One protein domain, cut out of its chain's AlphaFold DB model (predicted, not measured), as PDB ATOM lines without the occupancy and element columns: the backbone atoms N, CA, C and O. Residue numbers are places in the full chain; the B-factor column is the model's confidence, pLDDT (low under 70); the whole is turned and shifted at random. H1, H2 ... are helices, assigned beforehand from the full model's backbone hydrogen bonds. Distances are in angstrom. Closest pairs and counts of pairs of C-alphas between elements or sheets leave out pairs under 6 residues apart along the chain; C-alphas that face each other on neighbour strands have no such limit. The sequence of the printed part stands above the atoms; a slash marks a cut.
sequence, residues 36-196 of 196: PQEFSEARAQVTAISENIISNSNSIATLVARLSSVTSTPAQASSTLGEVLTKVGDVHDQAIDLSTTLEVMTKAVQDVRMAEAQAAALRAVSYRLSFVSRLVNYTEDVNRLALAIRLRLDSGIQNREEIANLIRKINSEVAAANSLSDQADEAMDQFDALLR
ATOM      1  N   PRO A  36      51.640  22.585   1.658       93.81
ATOM      2  CA  PRO A  36      52.959  22.557   1.028       93.81
ATOM      3  C   PRO A  36      53.827  23.733   1.485       93.81
ATOM      4  O   PRO A  36      53.348  24.858   1.607       93.81
ATOM      5  N   GLN A  37      55.118  23.490   1.725       94.00
ATOM      6  CA  GLN A  37      56.037  24.540   2.175       94.00
ATOM      7  C   GLN A  37      56.147  25.675   1.147       94.00
ATOM      8  O   GLN A  37      56.051  26.839   1.522       94.00
ATOM      9  N   GLU A  38      56.239  25.331  -0.140       95.62
ATOM     10  CA  GLU A  38      56.282  26.292  -1.250       95.62
ATOM     11  C   GLU A  38      55.062  27.220  -1.257       95.62
ATOM     12  O   GLU A  38      55.196  28.419  -1.482       95.62
ATOM     13  N   PHE A  39      53.871  26.694  -0.941       95.94
ATOM     14  CA  PHE A  39      52.660  27.505  -0.827       95.94
ATOM     15  C   PHE A  39      52.764  28.500   0.333       95.94
ATOM     16  O   PHE A  39      52.438  29.672   0.168       95.94
ATOM     17  N   SER A  40      53.227  28.050   1.502       94.81
ATOM     18  CA  SER A  40      53.382  28.906   2.685       94.81
ATOM     19  C   SER A  40      54.410  30.021   2.469       94.81
ATOM     20  O   SER A  40      54.172  31.162   2.860       94.81
ATOM     21  N   GLU A  41      55.533  29.711   1.819       96.69
ATOM     22  CA  GLU A  41      56.574  30.689   1.485       96.69
ATOM     23  C   GLU A  41      56.087  31.694   0.439       96.69
ATOM     24  O   GLU A  41      56.221  32.904   0.639       96.69
ATOM     25  N   ALA A  42      55.458  31.212  -0.638       97.00
ATOM     26  CA  ALA A  42      54.873  32.069  -1.665       97.00
ATOM     27  C   ALA A  42      53.782  32.976  -1.079       97.00
ATOM     28  O   ALA A  42      53.757  34.168  -1.367       97.00
ATOM     29  N   ARG A  43      52.927  32.452  -0.192       95.06
ATOM     30  CA  ARG A  43      51.915  33.244   0.518       95.06
ATOM     31  C   ARG A  43      52.546  34.380   1.324       95.06
ATOM     32  O   ARG A  43      52.096  35.514   1.210       95.06
ATOM     33  N   ALA A  44      53.580  34.094   2.117       95.56
ATOM     34  CA  ALA A  44      54.249  35.118   2.923       95.56
ATOM     35  C   ALA A  44      54.845  36.235   2.047       95.56
ATOM     36  O   ALA A  44      54.716  37.416   2.368       95.56
ATOM     37  N   GLN A  45      55.439  35.864   0.908       96.94
ATOM     38  CA  GLN A  45      55.944  36.821  -0.077       96.94
ATOM     39  C   GLN A  45      54.814  37.634  -0.728       96.94
ATOM     40  O   GLN A  45      54.925  38.854  -0.810       96.94
ATOM     41  N   VAL A  46      53.708  36.994  -1.130       95.44
ATOM     42  CA  VAL A  46      52.522  37.669  -1.691       95.44
ATOM     43  C   VAL A  46      51.994  38.736  -0.736       95.44
ATOM     44  O   VAL A  46      51.724  39.854  -1.177       95.44
ATOM     45  N   THR A  47      51.872  38.417   0.556       93.81
ATOM     46  CA  THR A  47      51.434  39.378   1.579       93.81
ATOM     47  C   THR A  47      52.396  40.562   1.659       93.81
ATOM     48  O   THR A  47      51.970  41.699   1.473       93.81
ATOM     49  N   ALA A  48      53.697  40.307   1.825       96.06
ATOM     50  CA  ALA A  48      54.699  41.368   1.952       96.06
ATOM     51  C   ALA A  48      54.770  42.281   0.711       96.06
ATOM     52  O   ALA A  48      54.835  43.505   0.832       96.06
ATOM     53  N   ILE A  49      54.736  41.706  -0.495       95.44
ATOM     54  CA  ILE A  49      54.752  42.478  -1.747       95.44
ATOM     55  C   ILE A  49      53.473  43.316  -1.871       95.44
ATOM     56  O   ILE A  49      53.538  44.497  -2.212       95.44
ATOM     57  N   SER A  50      52.314  42.738  -1.546       93.31
ATOM     58  CA  SER A  50      51.029  43.439  -1.637       93.31
ATOM     59  C   SER A  50      50.937  44.631  -0.684       93.31
ATOM     60  O   SER A  50      50.485  45.700  -1.091       93.31
ATOM     61  N   GLU A  51      51.402  44.479   0.557       93.38
ATOM     62  CA  GLU A  51      51.458  45.573   1.536       93.38
ATOM     63  C   GLU A  51      52.323  46.736   1.030       93.38
ATOM     64  O   GLU A  51      51.921  47.901   1.117       93.38
ATOM     65  N   ASN A  52      53.481  46.428   0.437       95.25
ATOM     66  CA  ASN A  52      54.362  47.443  -0.136       95.25
ATOM     67  C   ASN A  52      53.701  48.179  -1.309       95.25
ATOM     68  O   ASN A  52      53.754  49.410  -1.365       95.25
ATOM     69  N   ILE A  53      53.028  47.452  -2.206       92.88
ATOM     70  CA  ILE A  53      52.299  48.051  -3.330       92.88
ATOM     71  C   ILE A  53      51.202  48.991  -2.827       92.88
ATOM     72  O   ILE A  53      51.084  50.114  -3.322       92.88
ATOM     73  N   ILE A  54      50.398  48.561  -1.852       91.62
ATOM     74  CA  ILE A  54      49.304  49.368  -1.291       91.62
ATOM     75  C   ILE A  54      49.862  50.632  -0.634       91.62
ATOM     76  O   ILE A  54      49.376  51.737  -0.888       91.62
ATOM     77  N   SER A  55      50.923  50.490   0.163       93.44
ATOM     78  CA  SER A  55      51.615  51.614   0.802       93.44
ATOM     79  C   SER A  55      52.119  52.632  -0.229       93.44
ATOM     80  O   SER A  55      51.815  53.829  -0.136       93.44
ATOM     81  N   ASN A  56      52.808  52.163  -1.273       93.38
ATOM     82  CA  ASN A  56      53.298  53.015  -2.355       93.38
ATOM     83  C   ASN A  56      52.156  53.664  -3.146       93.38
ATOM     84  O   ASN A  56      52.226  54.855  -3.447       93.38
ATOM     85  N   SER A  57      51.078  52.930  -3.418       89.94
ATOM     86  CA  SER A  57      49.907  53.438  -4.143       89.94
ATOM     87  C   SER A  57      49.194  54.553  -3.373       89.94
ATOM     88  O   SER A  57      48.880  55.604  -3.936       89.94
ATOM     89  N   ASN A  58      49.024  54.392  -2.059       90.12
ATOM     90  CA  ASN A  58      48.464  55.431  -1.189       90.12
ATOM     91  C   ASN A  58      49.385  56.664  -1.092       90.12
ATOM     92  O   ASN A  58      48.919  57.811  -1.090       90.12
ATOM     93  N   SER A  59      50.704  56.445  -1.048       92.00
ATOM     94  CA  SER A  59      51.701  57.522  -1.070       92.00
ATOM     95  C   SER A  59      51.631  58.322  -2.374       92.00
ATOM     96  O   SER A  59      51.550  59.552  -2.335       92.00
ATOM     97  N   ILE A  60      51.561  57.645  -3.524       89.44
ATOM     98  CA  ILE A  60      51.396  58.280  -4.837       89.44
ATOM     99  C   ILE A  60      50.097  59.087  -4.888       89.44
ATOM    100  O   ILE A  60      50.143  60.253  -5.271       89.44
ATOM    101  N   ALA A  61      48.964  58.527  -4.452       85.06
ATOM    102  CA  ALA A  61      47.686  59.246  -4.418       85.06
ATOM    103  C   ALA A  61      47.782  60.559  -3.614       85.06
ATOM    104  O   ALA A  61      47.274  61.603  -4.035       85.06
ATOM    105  N   THR A  62      48.516  60.539  -2.496       88.25
ATOM    106  CA  THR A  62      48.773  61.726  -1.665       88.25
ATOM    107  C   THR A  62      49.638  62.766  -2.390       88.25
ATOM    108  O   THR A  62      49.308  63.955  -2.403       88.25
ATOM    109  N   LEU A  63      50.732  62.336  -3.028       88.19
ATOM    110  CA  LEU A  63      51.619  63.215  -3.806       88.19
ATOM    111  C   LEU A  63      50.884  63.840  -5.000       88.19
ATOM    112  O   LEU A  63      50.995  65.038  -5.265       88.19
ATOM    113  N   VAL A  64      50.067  63.040  -5.675       82.62
ATOM    114  CA  VAL A  64      49.217  63.451  -6.790       82.62
ATOM    115  C   VAL A  64      48.175  64.486  -6.354       82.62
ATOM    116  O   VAL A  64      48.000  65.510  -7.020       82.62
ATOM    117  N   ALA A  65      47.527  64.291  -5.203       81.31
ATOM    118  CA  ALA A  65      46.620  65.290  -4.643       81.31
ATOM    119  C   ALA A  65      47.348  66.618  -4.363       81.31
ATOM    120  O   ALA A  65      46.829  67.692  -4.684       81.31
ATOM    121  N   ARG A  66      48.587  66.564  -3.857       82.56
ATOM    122  CA  ARG A  66      49.420  67.753  -3.622       82.56
ATOM    123  C   ARG A  66      49.756  68.501  -4.917       82.56
ATOM    124  O   ARG A  66      49.683  69.732  -4.933       82.56
ATOM    125  N   LEU A  67      50.041  67.787  -6.008       76.81
ATOM    126  CA  LEU A  67      50.284  68.381  -7.333       76.81
ATOM    127  C   LEU A  67      49.080  69.173  -7.866       76.81
ATOM    128  O   LEU A  67      49.256  70.157  -8.581       76.81
ATOM    129  N   SER A  68      47.861  68.780  -7.496       69.19
ATOM    130  CA  SER A  68      46.635  69.478  -7.910       69.19
ATOM    131  C   SER A  68      46.351  70.776  -7.138       69.19
ATOM    132  O   SER A  68      45.519  71.582  -7.571       69.19
ATOM    133  N   SER A  69      47.044  71.005  -6.017       69.25
ATOM    134  CA  SER A  69      46.855  72.189  -5.174       69.25
ATOM    135  C   SER A  69      47.427  73.462  -5.818       69.25
ATOM    136  O   SER A  69      48.451  73.445  -6.499       69.25
ATOM    137  N   VAL A  70      46.752  74.598  -5.602       54.97
ATOM    138  CA  VAL A  70      47.054  75.906  -6.233       54.97
ATOM    139  C   VAL A  70      48.399  76.505  -5.777       54.97
ATOM    140  O   VAL A  70      48.884  77.461  -6.371       54.97
ATOM    141  N   THR A  71      49.027  75.942  -4.747       58.88
ATOM    142  CA  THR A  71      50.200  76.516  -4.071       58.88
ATOM    143  C   THR A  71      51.550  75.992  -4.560       58.88
ATOM    144  O   THR A  71      52.579  76.504  -4.129       58.88
ATOM    145  N   SER A  72      51.579  74.979  -5.427       67.75
ATOM    146  CA  SER A  72      52.834  74.350  -5.858       67.75
ATOM    147  C   SER A  72      53.601  75.241  -6.837       67.75
ATOM    148  O   SER A  72      53.102  75.563  -7.917       67.75
ATOM    149  N   THR A  73      54.837  75.617  -6.493       80.69
ATOM    150  CA  THR A  73      55.735  76.282  -7.454       80.69
ATOM    151  C   THR A  73      56.159  75.299  -8.553       80.69
ATOM    152  O   THR A  73      56.165  74.090  -8.308       80.69
ATOM    153  N   PRO A  74      56.572  75.757  -9.752       79.69
ATOM    154  CA  PRO A  74      57.015  74.853 -10.817       79.69
ATOM    155  C   PRO A  74      58.142  73.899 -10.391       79.69
ATOM    156  O   PRO A  74      58.117  72.717 -10.725       79.69
ATOM    157  N   ALA A  75      59.092  74.384  -9.583       83.19
ATOM    158  CA  ALA A  75      60.175  73.565  -9.039       83.19
ATOM    159  C   ALA A  75      59.662  72.487  -8.066       83.19
ATOM    160  O   ALA A  75      60.083  71.334  -8.145       83.19
ATOM    161  N   GLN A  76      58.720  72.837  -7.184       83.69
ATOM    162  CA  GLN A  76      58.091  71.874  -6.274       83.69
ATOM    163  C   GLN A  76      57.275  70.833  -7.041       83.69
ATOM    164  O   GLN A  76      57.383  69.645  -6.754       83.69
ATOM    165  N   ALA A  77      56.505  71.263  -8.041       82.38
ATOM    166  CA  ALA A  77      55.697  70.372  -8.861       82.38
ATOM    167  C   ALA A  77      56.568  69.390  -9.662       82.38
ATOM    168  O   ALA A  77      56.268  68.201  -9.689       82.38
ATOM    169  N   SER A  78      57.680  69.855 -10.238       84.12
ATOM    170  CA  SER A  78      58.642  68.988 -10.931       84.12
ATOM    171  C   SER A  78      59.290  67.968  -9.985       84.12
ATOM    172  O   SER A  78      59.349  66.780 -10.295       84.12
ATOM    173  N   SER A  79      59.690  68.396  -8.781       88.75
ATOM    174  CA  SER A  79      60.253  67.496  -7.765       88.75
ATOM    175  C   SER A  79      59.251  66.435  -7.299       88.75
ATOM    176  O   SER A  79      59.580  65.251  -7.291       88.75
ATOM    177  N   THR A  80      58.019  66.835  -6.966       89.81
ATOM    178  CA  THR A  80      56.951  65.897  -6.578       89.81
ATOM    179  C   THR A  80      56.603  64.947  -7.723       89.81
ATOM    180  O   THR A  80      56.334  63.774  -7.485       89.81
ATOM    181  N   LEU A  81      56.647  65.419  -8.971       87.44
ATOM    182  CA  LEU A  81      56.409  64.570 -10.128       87.44
ATOM    183  C   LEU A  81      57.494  63.500 -10.306       87.44
ATOM    184  O   LEU A  81      57.167  62.353 -10.601       87.44
ATOM    185  N   GLY A  82      58.763  63.855 -10.089       89.12
ATOM    186  CA  GLY A  82      59.862  62.890 -10.084       89.12
ATOM    187  C   GLY A  82      59.659  61.788  -9.043       89.12
ATOM    188  O   GLY A  82      59.779  60.613  -9.373       89.12
ATOM    189  N   GLU A  83      59.266  62.154  -7.819       92.75
ATOM    190  CA  GLU A  83      58.973  61.189  -6.749       92.75
ATOM    191  C   GLU A  83      57.816  60.246  -7.112       92.75
ATOM    192  O   GLU A  83      57.910  59.035  -6.900       92.75
ATOM    193  N   VAL A  84      56.742  60.783  -7.702       90.19
ATOM    194  CA  VAL A  84      55.610  59.981  -8.193       90.19
ATOM    195  C   VAL A  84      56.073  58.965  -9.235       90.19
ATOM    196  O   VAL A  84      55.737  57.790  -9.120       90.19
ATOM    197  N   LEU A  85      56.860  59.392 -10.226       90.56
ATOM    198  CA  LEU A  85      57.337  58.514 -11.296       90.56
ATOM    199  C   LEU A  85      58.250  57.398 -10.775       90.56
ATOM    200  O   LEU A  85      58.108  56.257 -11.209       90.56
ATOM    201  N   THR A  86      59.135  57.695  -9.819       93.94
ATOM    202  CA  THR A  86      59.961  56.667  -9.168       93.94
ATOM    203  C   THR A  86      59.091  55.628  -8.467       93.94
ATOM    204  O   THR A  86      59.213  54.441  -8.753       93.94
ATOM    205  N   LYS A  87      58.145  56.065  -7.627       93.12
ATOM    206  CA  LYS A  87      57.261  55.146  -6.892       93.12
ATOM    207  C   LYS A  87      56.362  54.317  -7.810       93.12
ATOM    208  O   LYS A  87      56.027  53.187  -7.476       93.12
ATOM    209  N   VAL A  88      55.937  54.869  -8.946       92.00
ATOM    210  CA  VAL A  88      55.173  54.124  -9.961       92.00
ATOM    211  C   VAL A  88      56.018  53.021 -10.586       92.00
ATOM    212  O   VAL A  88      55.497  51.928 -10.792       92.00
ATOM    213  N   GLY A  89      57.299  53.293 -10.857       91.62
ATOM    214  CA  GLY A  89      58.258  52.273 -11.279       91.62
ATOM    215  C   GLY A  89      58.367  51.151 -10.248       91.62
ATOM    216  O   GLY A  89      58.171  49.990 -10.593       91.62
ATOM    217  N   ASP A  90      58.531  51.505  -8.970       94.06
ATOM    218  CA  ASP A  90      58.595  50.519  -7.883       94.06
ATOM    219  C   ASP A  90      57.317  49.662  -7.807       94.06
ATOM    220  O   ASP A  90      57.391  48.443  -7.675       94.06
ATOM    221  N   VAL A  91      56.132  50.276  -7.926       92.88
ATOM    222  CA  VAL A  91      54.844  49.553  -7.940       92.88
ATOM    223  C   VAL A  91      54.734  48.614  -9.139       92.88
ATOM    224  O   VAL A  91      54.219  47.505  -8.999       92.88
ATOM    225  N   HIS A  92      55.191  49.046 -10.314       91.50
ATOM    226  CA  HIS A  92      55.187  48.222 -11.520       91.50
ATOM    227  C   HIS A  92      56.070  46.980 -11.350       91.50
ATOM    228  O   HIS A  92      55.614  45.864 -11.609       91.50
ATOM    229  N   ASP A  93      57.295  47.156 -10.863       94.12
ATOM    230  CA  ASP A  93      58.236  46.052 -10.671       94.12
ATOM    231  C   ASP A  93      57.733  45.085  -9.588       94.12
ATOM    232  O   ASP A  93      57.704  43.871  -9.791       94.12
ATOM    233  N   GLN A  94      57.182  45.618  -8.494       95.25
ATOM    234  CA  GLN A  94      56.523  44.813  -7.462       95.25
ATOM    235  C   GLN A  94      55.301  44.048  -7.990       95.25
ATOM    236  O   GLN A  94      55.030  42.940  -7.531       95.25
ATOM    237  N   ALA A  95      54.548  44.598  -8.947       93.19
ATOM    238  CA  ALA A  95      53.421  43.898  -9.564       93.19
ATOM    239  C   ALA A  95      53.879  42.706 -10.424       93.19
ATOM    240  O   ALA A  95      53.199  41.675 -10.452       93.19
ATOM    241  N   ILE A  96      55.036  42.818 -11.086       94.19
ATOM    242  CA  ILE A  96      55.668  41.708 -11.820       94.19
ATOM    243  C   ILE A  96      56.111  40.612 -10.849       94.19
ATOM    244  O   ILE A  96      55.790  39.435 -11.059       94.19
ATOM    245  N   ASP A  97      56.792  40.992  -9.766       95.88
ATOM    246  CA  ASP A  97      57.215  40.055  -8.724       95.88
ATOM    247  C   ASP A  97      56.004  39.344  -8.113       95.88
ATOM    248  O   ASP A  97      55.969  38.115  -8.041       95.88
ATOM    249  N   LEU A  98      54.953  40.102  -7.781       95.81
ATOM    250  CA  LEU A  98      53.698  39.562  -7.268       95.81
ATOM    251  C   LEU A  98      53.084  38.542  -8.231       95.81
ATOM    252  O   LEU A  98      52.678  37.464  -7.798       95.81
ATOM    253  N   SER A  99      53.029  38.847  -9.532       96.12
ATOM    254  CA  SER A  99      52.511  37.916 -10.541       96.12
ATOM    255  C   SER A  99      53.305  36.607 -10.575       96.12
ATOM    256  O   SER A  99      52.716  35.530 -10.674       96.12
ATOM    257  N   THR A 100      54.630  36.689 -10.459       96.50
ATOM    258  CA  THR A 100      55.516  35.517 -10.449       96.50
ATOM    259  C   THR A 100      55.298  34.673  -9.193       96.50
ATOM    260  O   THR A 100      55.137  33.453  -9.273       96.50
ATOM    261  N   THR A 101      55.207  35.303  -8.020       96.94
ATOM    262  CA  THR A 101      54.945  34.596  -6.758       96.94
ATOM    263  C   THR A 101      53.546  33.970  -6.732       96.94
ATOM    264  O   THR A 101      53.373  32.857  -6.232       96.94
ATOM    265  N   LEU A 102      52.541  34.629  -7.320       97.38
ATOM    266  CA  LEU A 102      51.196  34.065  -7.468       97.38
ATOM    267  C   LEU A 102      51.188  32.820  -8.357       97.38
ATOM    268  O   LEU A 102      50.431  31.889  -8.079       97.38
ATOM    269  N   GLU A 103      52.032  32.749  -9.387       97.19
ATOM    270  CA  GLU A 103      52.184  31.539 -10.201       97.19
ATOM    271  C   GLU A 103      52.699  30.363  -9.360       97.19
ATOM    272  O   GLU A 103      52.136  29.266  -9.416       97.19
ATOM    273  N   VAL A 104      53.722  30.599  -8.527       97.31
ATOM    274  CA  VAL A 104      54.246  29.593  -7.586       97.31
ATOM    275  C   VAL A 104      53.150  29.145  -6.624       97.31
ATOM    276  O   VAL A 104      52.905  27.947  -6.475       97.31
ATOM    277  N   MET A 105      52.427  30.095  -6.033       96.12
ATOM    278  CA  MET A 105      51.317  29.813  -5.123       96.12
ATOM    279  C   MET A 105      50.208  28.998  -5.809       96.12
ATOM    280  O   MET A 105      49.686  28.052  -5.221       96.12
ATOM    281  N   THR A 106      49.889  29.305  -7.069       96.69
ATOM    282  CA  THR A 106      48.886  28.587  -7.881       96.69
ATOM    283  C   THR A 106      49.309  27.158  -8.200       96.69
ATOM    284  O   THR A 106      48.470  26.262  -8.257       96.69
ATOM    285  N   LYS A 107      50.601  26.919  -8.428       96.81
ATOM    286  CA  LYS A 107      51.126  25.564  -8.639       96.81
ATOM    287  C   LYS A 107      51.094  24.776  -7.333       96.81
ATOM    288  O   LYS A 107      50.517  23.695  -7.289       96.81
ATOM    289  N   ALA A 108      51.614  25.361  -6.258       96.06
ATOM    290  CA  ALA A 108      51.717  24.702  -4.962       96.06
ATOM    291  C   ALA A 108      50.347  24.421  -4.317       96.06
ATOM    292  O   ALA A 108      50.197  23.441  -3.591       96.06
ATOM    293  N   VAL A 109      49.308  25.219  -4.598       94.81
ATOM    294  CA  VAL A 109      47.959  24.967  -4.054       94.81
ATOM    295  C   VAL A 109      47.356  23.644  -4.546       94.81
ATOM    296  O   VAL A 109      46.450  23.105  -3.908       94.81
ATOM    297  N   GLN A 110      47.851  23.089  -5.659       92.50
ATOM    298  CA  GLN A 110      47.383  21.803  -6.188       92.50
ATOM    299  C   GLN A 110      47.660  20.645  -5.220       92.50
ATOM    300  O   GLN A 110      46.889  19.689  -5.172       92.50
ATOM    301  N   ASP A 111      48.692  20.784  -4.384       92.94
ATOM    302  CA  ASP A 111      49.094  19.785  -3.393       92.94
ATOM    303  C   ASP A 111      48.362  19.932  -2.042       92.94
ATOM    304  O   ASP A 111      48.546  19.118  -1.129       92.94
ATOM    305  N   VAL A 112      47.492  20.940  -1.896       92.19
ATOM    306  CA  VAL A 112      46.592  21.065  -0.741       92.19
ATOM    307  C   VAL A 112      45.483  20.017  -0.854       92.19
ATOM    308  O   VAL A 112      44.653  20.050  -1.757       92.19
ATOM    309  N   ARG A 113      45.442  19.080   0.100       89.06
ATOM    310  CA  ARG A 113      44.556  17.902   0.036       89.06
ATOM    311  C   ARG A 113      43.089  18.185   0.350       89.06
ATOM    312  O   ARG A 113      42.218  17.444  -0.099       89.06
ATOM    313  N   MET A 114      42.810  19.198   1.165       91.12
ATOM    314  CA  MET A 114      41.440  19.576   1.508       91.12
ATOM    315  C   MET A 114      40.853  20.425   0.382       91.12
ATOM    316  O   MET A 114      41.268  21.565   0.196       91.12
ATOM    317  N   ALA A 115      39.875  19.880  -0.345       92.12
ATOM    318  CA  ALA A 115      39.279  20.531  -1.514       92.12
ATOM    319  C   ALA A 115      38.703  21.926  -1.204       92.12
ATOM    320  O   ALA A 115      38.874  22.858  -1.982       92.12
ATOM    321  N   GLU A 116      38.063  22.093  -0.044       93.62
ATOM    322  CA  GLU A 116      37.507  23.381   0.392       93.62
ATOM    323  C   GLU A 116      38.608  24.417   0.649       93.62
ATOM    324  O   GLU A 116      38.491  25.565   0.218       93.62
ATOM    325  N   ALA A 117      39.707  24.004   1.292       95.00
ATOM    326  CA  ALA A 117      40.857  24.869   1.535       95.00
ATOM    327  C   ALA A 117      41.522  25.242   0.202       95.00
ATOM    328  O   ALA A 117      41.733  26.416  -0.085       95.00
ATOM    329  N   GLN A 118      41.762  24.262  -0.668       95.50
ATOM    330  CA  GLN A 118      42.291  24.501  -2.009       95.50
ATOM    331  C   GLN A 118      41.436  25.510  -2.797       95.50
ATOM    332  O   GLN A 118      41.979  26.432  -3.404       95.50
ATOM    333  N   ALA A 119      40.106  25.385  -2.750       96.75
ATOM    334  CA  ALA A 119      39.196  26.315  -3.411       96.75
ATOM    335  C   ALA A 119      39.261  27.735  -2.818       96.75
ATOM    336  O   ALA A 119      39.268  28.709  -3.572       96.75
ATOM    337  N   ALA A 120      39.334  27.868  -1.488       97.31
ATOM    338  CA  ALA A 120      39.515  29.161  -0.825       97.31
ATOM    339  C   ALA A 120      40.848  29.819  -1.226       97.31
ATOM    340  O   ALA A 120      40.881  30.996  -1.589       97.31
ATOM    341  N   ALA A 121      41.926  29.035  -1.272       96.75
ATOM    342  CA  ALA A 121      43.236  29.516  -1.682       96.75
ATOM    343  C   ALA A 121      43.285  29.962  -3.153       96.75
ATOM    344  O   ALA A 121      43.804  31.037  -3.454       96.75
ATOM    345  N   LEU A 122      42.686  29.195  -4.069       97.31
ATOM    346  CA  LEU A 122      42.561  29.583  -5.480       97.31
ATOM    347  C   LEU A 122      41.727  30.857  -5.663       97.31
ATOM    348  O   LEU A 122      42.042  31.686  -6.519       97.31
ATOM    349  N   ARG A 123      40.685  31.046  -4.846       97.69
ATOM    350  CA  ARG A 123      39.880  32.274  -4.859       97.69
ATOM    351  C   ARG A 123      40.715  33.491  -4.468       97.69
ATOM    352  O   ARG A 123      40.680  34.496  -5.172       97.69
ATOM    353  N   ALA A 124      41.504  33.389  -3.402       97.44
ATOM    354  CA  ALA A 124      42.406  34.463  -2.996       97.44
ATOM    355  C   ALA A 124      43.440  34.799  -4.081       97.44
ATOM    356  O   ALA A 124      43.651  35.969  -4.391       97.44
ATOM    357  N   VAL A 125      44.039  33.780  -4.710       96.94
ATOM    358  CA  VAL A 125      44.942  33.964  -5.859       96.94
ATOM    359  C   VAL A 125      44.234  34.711  -6.994       96.94
ATOM    360  O   VAL A 125      44.802  35.639  -7.564       96.94
ATOM    361  N   SER A 126      42.983  34.364  -7.303       97.38
ATOM    362  CA  SER A 126      42.198  35.046  -8.339       97.38
ATOM    363  C   SER A 126      41.954  36.528  -8.020       97.38
ATOM    364  O   SER A 126      42.099  37.380  -8.905       97.38
ATOM    365  N   TYR A 127      41.661  36.861  -6.758       97.94
ATOM    366  CA  TYR A 127      41.564  38.254  -6.318       97.94
ATOM    367  C   TYR A 127      42.904  38.989  -6.439       97.94
ATOM    368  O   TYR A 127      42.939  40.104  -6.959       97.94
ATOM    369  N   ARG A 128      44.022  38.347  -6.071       95.19
ATOM    370  CA  ARG A 128      45.373  38.920  -6.221       95.19
ATOM    371  C   ARG A 128      45.777  39.125  -7.687       95.19
ATOM    372  O   ARG A 128      46.378  40.143  -8.013       95.19
ATOM    373  N   LEU A 129      45.402  38.228  -8.598       94.81
ATOM    374  CA  LEU A 129      45.614  38.429 -10.040       94.81
ATOM    375  C   LEU A 129      44.778  39.596 -10.580       94.81
ATOM    376  O   LEU A 129      45.263  40.405 -11.373       94.81
ATOM    377  N   SER A 130      43.536  39.728 -10.111       95.69
ATOM    378  CA  SER A 130      42.685  40.875 -10.449       95.69
ATOM    379  C   SER A 130      43.278  42.183  -9.916       95.69
ATOM    380  O   SER A 130      43.250  43.199 -10.609       95.69
ATOM    381  N   PHE A 131      43.864  42.151  -8.716       93.69
ATOM    382  CA  PHE A 131      44.614  43.263  -8.135       93.69
ATOM    383  C   PHE A 131      45.800  43.661  -9.023       93.69
ATOM    384  O   PHE A 131      45.897  44.825  -9.399       93.69
ATOM    385  N   VAL A 132      46.630  42.708  -9.464       93.44
ATOM    386  CA  VAL A 132      47.737  42.973 -10.408       93.44
ATOM    387  C   VAL A 132      47.230  43.627 -11.699       93.44
ATOM    388  O   VAL A 132      47.789  44.624 -12.150       93.44
ATOM    389  N   SER A 133      46.130  43.130 -12.270       91.25
ATOM    390  CA  SER A 133      45.536  43.728 -13.476       91.25
ATOM    391  C   SER A 133      45.093  45.182 -13.262       91.25
ATOM    392  O   SER A 133      45.250  46.010 -14.161       91.25
ATOM    393  N   ARG A 134      44.583  45.520 -12.071       92.19
ATOM    394  CA  ARG A 134      44.230  46.900 -11.704       92.19
ATOM    395  C   ARG A 134      45.456  47.802 -11.606       92.19
ATOM    396  O   ARG A 134      45.399  48.938 -12.073       92.19
ATOM    397  N   LEU A 135      46.570  47.288 -11.087       89.38
ATOM    398  CA  LEU A 135      47.826  48.041 -11.006       89.38
ATOM    399  C   LEU A 135      48.356  48.445 -12.384       89.38
ATOM    400  O   LEU A 135      48.900  49.534 -12.518       89.38
ATOM    401  N   VAL A 136      48.160  47.623 -13.419       85.94
ATOM    402  CA  VAL A 136      48.556  47.974 -14.796       85.94
ATOM    403  C   VAL A 136      47.803  49.212 -15.292       85.94
ATOM    404  O   VAL A 136      48.413  50.149 -15.799       85.94
ATOM    405  N   ASN A 137      46.481  49.265 -15.094       87.75
ATOM    406  CA  ASN A 137      45.691  50.442 -15.479       87.75
ATOM    407  C   ASN A 137      46.071  51.671 -14.646       87.75
ATOM    408  O   ASN A 137      46.178  52.781 -15.167       87.75
ATOM    409  N   TYR A 138      46.300  51.459 -13.351       89.69
ATOM    410  CA  TYR A 138      46.743  52.491 -12.426       89.69
ATOM    411  C   TYR A 138      48.084  53.109 -12.848       89.69
ATOM    412  O   TYR A 138      48.182  54.333 -12.930       89.69
ATOM    413  N   THR A 139      49.107  52.301 -13.154       88.75
ATOM    414  CA  THR A 139      50.425  52.822 -13.553       88.75
ATOM    415  C   THR A 139      50.342  53.598 -14.864       88.75
ATOM    416  O   THR A 139      50.964  54.656 -14.993       88.75
ATOM    417  N   GLU A 140      49.514  53.153 -15.812       90.44
ATOM    418  CA  GLU A 140      49.260  53.901 -17.042       90.44
ATOM    419  C   GLU A 140      48.567  55.250 -16.781       90.44
ATOM    420  O   GLU A 140      48.997  56.278 -17.313       90.44
ATOM    421  N   ASP A 141      47.542  55.286 -15.926       91.75
ATOM    422  CA  ASP A 141      46.848  56.530 -15.577       91.75
ATOM    423  C   ASP A 141      47.767  57.515 -14.830       91.75
ATOM    424  O   ASP A 141      47.718  58.722 -15.100       91.75
ATOM    425  N   VAL A 142      48.663  57.034 -13.956       89.12
ATOM    426  CA  VAL A 142      49.662  57.900 -13.303       89.12
ATOM    427  C   VAL A 142      50.680  58.439 -14.310       89.12
ATOM    428  O   VAL A 142      51.010  59.625 -14.263       89.12
ATOM    429  N   ASN A 143      51.138  57.629 -15.267       90.44
ATOM    430  CA  ASN A 143      52.041  58.096 -16.324       90.44
ATOM    431  C   ASN A 143      51.385  59.165 -17.216       90.44
ATOM    432  O   ASN A 143      52.014  60.172 -17.560       90.44
ATOM    433  N   ARG A 144      50.098  59.002 -17.543       91.69
ATOM    434  CA  ARG A 144      49.314  60.018 -18.270       91.69
ATOM    435  C   ARG A 144      49.180  61.306 -17.461       91.69
ATOM    436  O   ARG A 144      49.383  62.392 -18.002       91.69
ATOM    437  N   LEU A 145      48.908  61.194 -16.160       89.38
ATOM    438  CA  LEU A 145      48.862  62.347 -15.259       89.38
ATOM    439  C   LEU A 145      50.208  63.071 -15.223       89.38
ATOM    440  O   LEU A 145      50.250  64.300 -15.294       89.38
ATOM    441  N   ALA A 146      51.301  62.316 -15.140       86.69
ATOM    442  CA  ALA A 146      52.642  62.865 -15.125       86.69
ATOM    443  C   ALA A 146      52.939  63.687 -16.382       86.69
ATOM    444  O   ALA A 146      53.420  64.819 -16.288       86.69
ATOM    445  N   LEU A 147      52.584  63.153 -17.552       88.50
ATOM    446  CA  LEU A 147      52.713  63.856 -18.822       88.50
ATOM    447  C   LEU A 147      51.856  65.127 -18.857       88.50
ATOM    448  O   LEU A 147      52.359  66.190 -19.218       88.50
ATOM    449  N   ALA A 148      50.590  65.045 -18.443       88.19
ATOM    450  CA  ALA A 148      49.681  66.188 -18.413       88.19
ATOM    451  C   ALA A 148      50.210  67.315 -17.506       88.19
ATOM    452  O   ALA A 148      50.218  68.487 -17.893       88.19
ATOM    453  N   ILE A 149      50.713  66.974 -16.318       84.38
ATOM    454  CA  ILE A 149      51.320  67.944 -15.398       84.38
ATOM    455  C   ILE A 149      52.574  68.556 -16.018       84.38
ATOM    456  O   ILE A 149      52.724  69.777 -15.998       84.38
ATOM    457  N   ARG A 150      53.449  67.742 -16.616       84.19
ATOM    458  CA  ARG A 150      54.666  68.232 -17.271       84.19
ATOM    459  C   ARG A 150      54.355  69.202 -18.411       84.19
ATOM    460  O   ARG A 150      54.935  70.279 -18.456       84.19
ATOM    461  N   LEU A 151      53.391  68.880 -19.271       86.25
ATOM    462  CA  LEU A 151      52.938  69.762 -20.353       86.25
ATOM    463  C   LEU A 151      52.416  71.108 -19.834       86.25
ATOM    464  O   LEU A 151      52.682  72.157 -20.422       86.25
ATOM    465  N   ARG A 152      51.707  71.100 -18.702       83.94
ATOM    466  CA  ARG A 152      51.256  72.333 -18.047       83.94
ATOM    467  C   ARG A 152      52.417  73.163 -17.502       83.94
ATOM    468  O   ARG A 152      52.382  74.384 -17.627       83.94
ATOM    469  N   LEU A 153      53.412  72.519 -16.893       82.25
ATOM    470  CA  LEU A 153      54.584  73.187 -16.321       82.25
ATOM    471  C   LEU A 153      55.513  73.757 -17.401       82.25
ATOM    472  O   LEU A 153      55.935  74.904 -17.283       82.25
ATOM    473  N   ASP A 154      55.786  72.982 -18.452       83.00
ATOM    474  CA  ASP A 154      56.763  73.325 -19.491       83.00
ATOM    475  C   ASP A 154      56.167  74.248 -20.568       83.00
ATOM    476  O   ASP A 154      56.856  75.114 -21.101       83.00
ATOM    477  N   SER A 155      54.889  74.060 -20.922       82.00
ATOM    478  CA  SER A 155      54.247  74.730 -22.068       82.00
ATOM    479  C   SER A 155      53.072  75.637 -21.691       82.00
ATOM    480  O   SER A 155      52.449  76.224 -22.572       82.00
ATOM    481  N   GLY A 156      52.729  75.750 -20.402       77.81
ATOM    482  CA  GLY A 156      51.620  76.594 -19.935       77.81
ATOM    483  C   GLY A 156      50.229  76.132 -20.395       77.81
ATOM    484  O   GLY A 156      49.270  76.904 -20.320       77.81
ATOM    485  N   ILE A 157      50.108  74.890 -20.881       81.31
ATOM    486  CA  ILE A 157      48.855  74.327 -21.400       81.31
ATOM    487  C   ILE A 157      47.797  74.284 -20.289       81.31
ATOM    488  O   ILE A 157      48.043  73.822 -19.175       81.31
ATOM    489  N   GLN A 158      46.586  74.746 -20.605       79.94
ATOM    490  CA  GLN A 158      45.440  74.713 -19.697       79.94
ATOM    491  C   GLN A 158      44.716  73.364 -19.803       79.94
ATOM    492  O   GLN A 158      43.732  73.232 -20.521       79.94
ATOM    493  N   ASN A 159      45.192  72.354 -19.075       82.88
ATOM    494  CA  ASN A 159      44.625  70.993 -19.042       82.88
ATOM    495  C   ASN A 159      44.121  70.594 -17.642       82.88
ATOM    496  O   ASN A 159      44.215  69.445 -17.207       82.88
ATOM    497  N   ARG A 160      43.584  71.564 -16.895       82.06
ATOM    498  CA  ARG A 160      43.162  71.369 -15.500       82.06
ATOM    499  C   ARG A 160      42.094  70.283 -15.339       82.06
ATOM    500  O   ARG A 160      42.129  69.546 -14.358       82.06
ATOM    501  N   GLU A 161      41.159  70.200 -16.282       87.19
ATOM    502  CA  GLU A 161      40.089  69.200 -16.271       87.19
ATOM    503  C   GLU A 161      40.630  67.785 -16.503       87.19
ATOM    504  O   GLU A 161      40.283  66.870 -15.761       87.19
ATOM    505  N   GLU A 162      41.540  67.612 -17.465       89.06
ATOM    506  CA  GLU A 162      42.206  66.336 -17.736       89.06
ATOM    507  C   GLU A 162      42.967  65.833 -16.503       89.06
ATOM    508  O   GLU A 162      42.767  64.699 -16.071       89.06
ATOM    509  N   ILE A 163      43.763  66.710 -15.878       85.19
ATOM    510  CA  ILE A 163      44.476  66.414 -14.629       85.19
ATOM    511  C   ILE A 163      43.484  65.970 -13.547       85.19
ATOM    512  O   ILE A 163      43.671  64.922 -12.935       85.19
ATOM    513  N   ALA A 164      42.398  66.716 -13.323       85.81
ATOM    514  CA  ALA A 164      41.397  66.358 -12.318       85.81
ATOM    515  C   ALA A 164      40.707  65.011 -12.615       85.81
ATOM    516  O   ALA A 164      40.412  64.248 -11.692       85.81
ATOM    517  N   ASN A 165      40.463  64.697 -13.889       90.88
ATOM    518  CA  ASN A 165      39.892  63.419 -14.313       90.88
ATOM    519  C   ASN A 165      40.851  62.257 -14.041       90.88
ATOM    520  O   ASN A 165      40.431  61.257 -13.459       90.88
ATOM    521  N   LEU A 166      42.128  62.410 -14.390       90.06
ATOM    522  CA  LEU A 166      43.159  61.402 -14.146       90.06
ATOM    523  C   LEU A 166      43.339  61.136 -12.648       90.06
ATOM    524  O   LEU A 166      43.363  59.982 -12.242       90.06
ATOM    525  N   ILE A 167      43.342  62.176 -11.808       86.44
ATOM    526  CA  ILE A 167      43.410  62.024 -10.343       86.44
ATOM    527  C   ILE A 167      42.238  61.202  -9.805       86.44
ATOM    528  O   ILE A 167      42.433  60.287  -9.005       86.44
ATOM    529  N   ARG A 168      41.009  61.502 -10.246       89.50
ATOM    530  CA  ARG A 168      39.823  60.730  -9.839       89.50
ATOM    531  C   ARG A 168      39.935  59.266 -10.255       89.50
ATOM    532  O   ARG A 168      39.571  58.390  -9.476       89.50
ATOM    533  N   LYS A 169      40.451  59.016 -11.457       91.00
ATOM    534  CA  LYS A 169      40.632  57.672 -12.003       91.00
ATOM    535  C   LYS A 169      41.683  56.882 -11.218       91.00
ATOM    536  O   LYS A 169      41.376  55.796 -10.746       91.00
ATOM    537  N   ILE A 170      42.840  57.489 -10.944       88.56
ATOM    538  CA  ILE A 170      43.903  56.935 -10.090       88.56
ATOM    539  C   ILE A 170      43.349  56.558  -8.710       88.56
ATOM    540  O   ILE A 170      43.505  55.419  -8.281       88.56
ATOM    541  N   ASN A 171      42.639  57.471  -8.040       87.00
ATOM    542  CA  ASN A 171      42.046  57.192  -6.725       87.00
ATOM    543  C   ASN A 171      41.022  56.047  -6.775       87.00
ATOM    544  O   ASN A 171      40.955  55.241  -5.850       87.00
ATOM    545  N   SER A 172      40.235  55.965  -7.851       90.88
ATOM    546  CA  SER A 172      39.283  54.872  -8.059       90.88
ATOM    547  C   SER A 172      39.986  53.527  -8.251       90.88
ATOM    548  O   SER A 172      39.529  52.531  -7.695       90.88
ATOM    549  N   GLU A 173      41.079  53.479  -9.016       89.50
ATOM    550  CA  GLU A 173      41.852  52.247  -9.208       89.50
ATOM    551  C   GLU A 173      42.543  51.815  -7.906       89.50
ATOM    552  O   GLU A 173      42.501  50.632  -7.580       89.50
ATOM    553  N   VAL A 174      43.076  52.749  -7.101       87.81
ATOM    554  CA  VAL A 174      43.627  52.439  -5.763       87.81
ATOM    555  C   VAL A 174      42.554  51.865  -4.838       87.81
ATOM    556  O   VAL A 174      42.782  50.851  -4.186       87.81
ATOM    557  N   ALA A 175      41.361  52.466  -4.798       90.12
ATOM    558  CA  ALA A 175      40.263  51.962  -3.975       90.12
ATOM    559  C   ALA A 175      39.813  50.554  -4.410       90.12
ATOM    560  O   ALA A 175      39.604  49.681  -3.566       90.12
ATOM    561  N   ALA A 176      39.705  50.317  -5.720       91.75
ATOM    562  CA  ALA A 176      39.376  49.002  -6.263       91.75
ATOM    563  C   ALA A 176      40.469  47.964  -5.957       91.75
ATOM    564  O   ALA A 176      40.157  46.831  -5.593       91.75
ATOM    565  N   ALA A 177      41.741  48.353  -6.066       89.50
ATOM    566  CA  ALA A 177      42.883  47.508  -5.745       89.50
ATOM    567  C   ALA A 177      42.898  47.127  -4.252       89.50
ATOM    568  O   ALA A 177      42.998  45.946  -3.925       89.50
ATOM    569  N   ASN A 178      42.692  48.092  -3.351       89.12
ATOM    570  CA  ASN A 178      42.598  47.826  -1.911       89.12
ATOM    571  C   ASN A 178      41.452  46.853  -1.597       89.12
ATOM    572  O   ASN A 178      41.670  45.856  -0.919       89.12
ATOM    573  N   SER A 179      40.269  47.058  -2.188       95.25
ATOM    574  CA  SER A 179      39.138  46.140  -2.001       95.25
ATOM    575  C   SER A 179      39.433  44.710  -2.472       95.25
ATOM    576  O   SER A 179      38.925  43.766  -1.872       95.25
ATOM    577  N   LEU A 180      40.211  44.529  -3.543       95.38
ATOM    578  CA  LEU A 180      40.624  43.201  -4.013       95.38
ATOM    579  C   LEU A 180      41.663  42.563  -3.086       95.38
ATOM    580  O   LEU A 180      41.640  41.346  -2.907       95.38
ATOM    581  N   SER A 181      42.549  43.364  -2.484       93.31
ATOM    582  CA  SER A 181      43.462  42.880  -1.444       93.31
ATOM    583  C   SER A 181      42.685  42.364  -0.238       93.31
ATOM    584  O   SER A 181      42.909  41.230   0.172       93.31
ATOM    585  N   ASP A 182      41.717  43.139   0.254       95.50
ATOM    586  CA  ASP A 182      40.902  42.756   1.412       95.50
ATOM    587  C   ASP A 182      40.135  41.447   1.150       95.50
ATOM    588  O   ASP A 182      40.112  40.547   1.987       95.50
ATOM    589  N   GLN A 183      39.559  41.292  -0.048       97.69
ATOM    590  CA  GLN A 183      38.876  40.056  -0.455       97.69
ATOM    591  C   GLN A 183      39.831  38.858  -0.563       97.69
ATOM    592  O   GLN A 183      39.446  37.722  -0.271       97.69
ATOM    593  N   ALA A 184      41.071  39.088  -1.002       96.31
ATOM    594  CA  ALA A 184      42.094  38.049  -1.025       96.31
ATOM    595  C   ALA A 184      42.478  37.602   0.389       96.31
ATOM    596  O   ALA A 184      42.629  36.400   0.621       96.31
ATOM    597  N   ASP A 185      42.600  38.549   1.317       95.88
ATOM    598  CA  ASP A 185      42.936  38.277   2.713       95.88
ATOM    599  C   ASP A 185      41.796  37.537   3.423       95.88
ATOM    600  O   ASP A 185      42.038  36.508   4.049       95.88
ATOM    601  N   GLU A 186      40.537  37.927   3.194       97.38
ATOM    602  CA  GLU A 186      39.371  37.191   3.705       97.38
ATOM    603  C   GLU A 186      39.335  35.739   3.193       97.38
ATOM    604  O   GLU A 186      39.067  34.795   3.942       97.38
ATOM    605  N   ALA A 187      39.631  35.523   1.908       97.00
ATOM    606  CA  ALA A 187      39.701  34.177   1.344       97.00
ATOM    607  C   ALA A 187      40.871  33.352   1.924       97.00
ATOM    608  O   ALA A 187      40.741  32.133   2.075       97.00
ATOM    609  N   MET A 188      41.987  33.993   2.294       96.44
ATOM    610  CA  MET A 188      43.095  33.348   3.011       96.44
ATOM    611  C   MET A 188      42.747  33.017   4.465       96.44
ATOM    612  O   MET A 188      43.112  31.945   4.951       96.44
ATOM    613  N   ASP A 189      41.986  33.870   5.142       96.94
ATOM    614  CA  ASP A 189      41.490  33.587   6.491       96.94
ATOM    615  C   ASP A 189      40.531  32.388   6.491       96.94
ATOM    616  O   ASP A 189      40.592  31.530   7.375       96.94
ATOM    617  N   GLN A 190      39.682  32.274   5.461       96.56
ATOM    618  CA  GLN A 190      38.836  31.094   5.249       96.56
ATOM    619  C   GLN A 190      39.675  29.829   5.024       96.56
ATOM    620  O   GLN A 190      39.381  28.786   5.613       96.56
ATOM    621  N   PHE A 191      40.728  29.910   4.206       96.06
ATOM    622  CA  PHE A 191      41.681  28.814   4.016       96.06
ATOM    623  C   PHE A 191      42.293  28.360   5.349       96.06
ATOM    624  O   PHE A 191      42.277  27.167   5.656       96.06
ATOM    625  N   ASP A 192      42.760  29.300   6.173       94.25
ATOM    626  CA  ASP A 192      43.351  28.992   7.478       94.25
ATOM    627  C   ASP A 192      42.335  28.394   8.452       94.25
ATOM    628  O   ASP A 192      42.660  27.468   9.198       94.25
ATOM    629  N   ALA A 193      41.098  28.893   8.450       95.00
ATOM    630  CA  ALA A 193      40.028  28.376   9.295       95.00
ATOM    631  C   ALA A 193      39.706  26.906   8.985       95.00
ATOM    632  O   ALA A 193      39.477  26.127   9.909       95.00
ATOM    633  N   LEU A 194      39.747  26.514   7.708       91.50
ATOM    634  CA  LEU A 194      39.495  25.136   7.268       91.50
ATOM    635  C   LEU A 194      40.603  24.156   7.680       91.50
ATOM    636  O   LEU A 194      40.364  22.953   7.762       91.50
ATOM    637  N   LEU A 195      41.813  24.652   7.946       87.81
ATOM    638  CA  LEU A 195      42.969  23.828   8.309       87.81
ATOM    639  C   LEU A 195      43.149  23.635   9.825       87.81
ATOM    640  O   LEU A 195      43.949  22.784  10.235       87.81
ATOM    641  N   ARG A 196      42.420  24.393  10.653       84.12
ATOM    642  CA  ARG A 196      42.443  24.299  12.127       84.12
ATOM    643  C   ARG A 196      41.683  23.075  12.649       84.12
ATOM    644  O   ARG A 196      42.160  22.464  13.632       84.12
TER     645      ARG A 196
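What this domain is: This is residues 36 to 196 of the 196 residues of an uncharacterized protein of Candidatus Liptonbacteria bacterium RIFCSPHIGHO2_01_FULL_57_28 (UniProt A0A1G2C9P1). Four long helices stand side by side in an up-and-down bundle, each running against the one before it: a rod, with H1 to H4 ringed round its long axis. The 161 printed residues are all helix by class, with no named strand, and loose: radius of gyration of the C-alphas 18.8 A, spans 62 by 21 by 19 A.

Where its parts are: H3, residues 115 to 155, measures 59.9 A; H2, 74 to 111, 56.1 A; H4, 160 to 195, 53.2 A. H1, 37 to 68, measures 47.0 A, from C-alpha (56.037, 24.540, 2.175) to (46.635, 69.478, -7.910).

How they stand to each other: H3 touches H4, closest C-alphas Ala 124 and Ala 184, 4.1 A, and H2, Val 132 and Ala 95, 5.8 A. H1 touches H2, Phe 39 and Met 105, 5.1 A, and H4, Ala 61 and Asn 171, 6.4 A. H3 and H4 run opposite ways at a shallow tilt of 16 degrees. H1 and H3 are near each other; H2 and H4 are apart. Every O i to N i+4 pair is within hydrogen-bond range in H1 and H4, 32 of 34 in H2, 36 of 37 in H3.

The domain as a whole: The farthest C-alphas, Arg 113 and Gly 156, are 62.4 A apart. The printed part has no cut; its three links are tight. Residues 68 to 72 have pLDDT under 70.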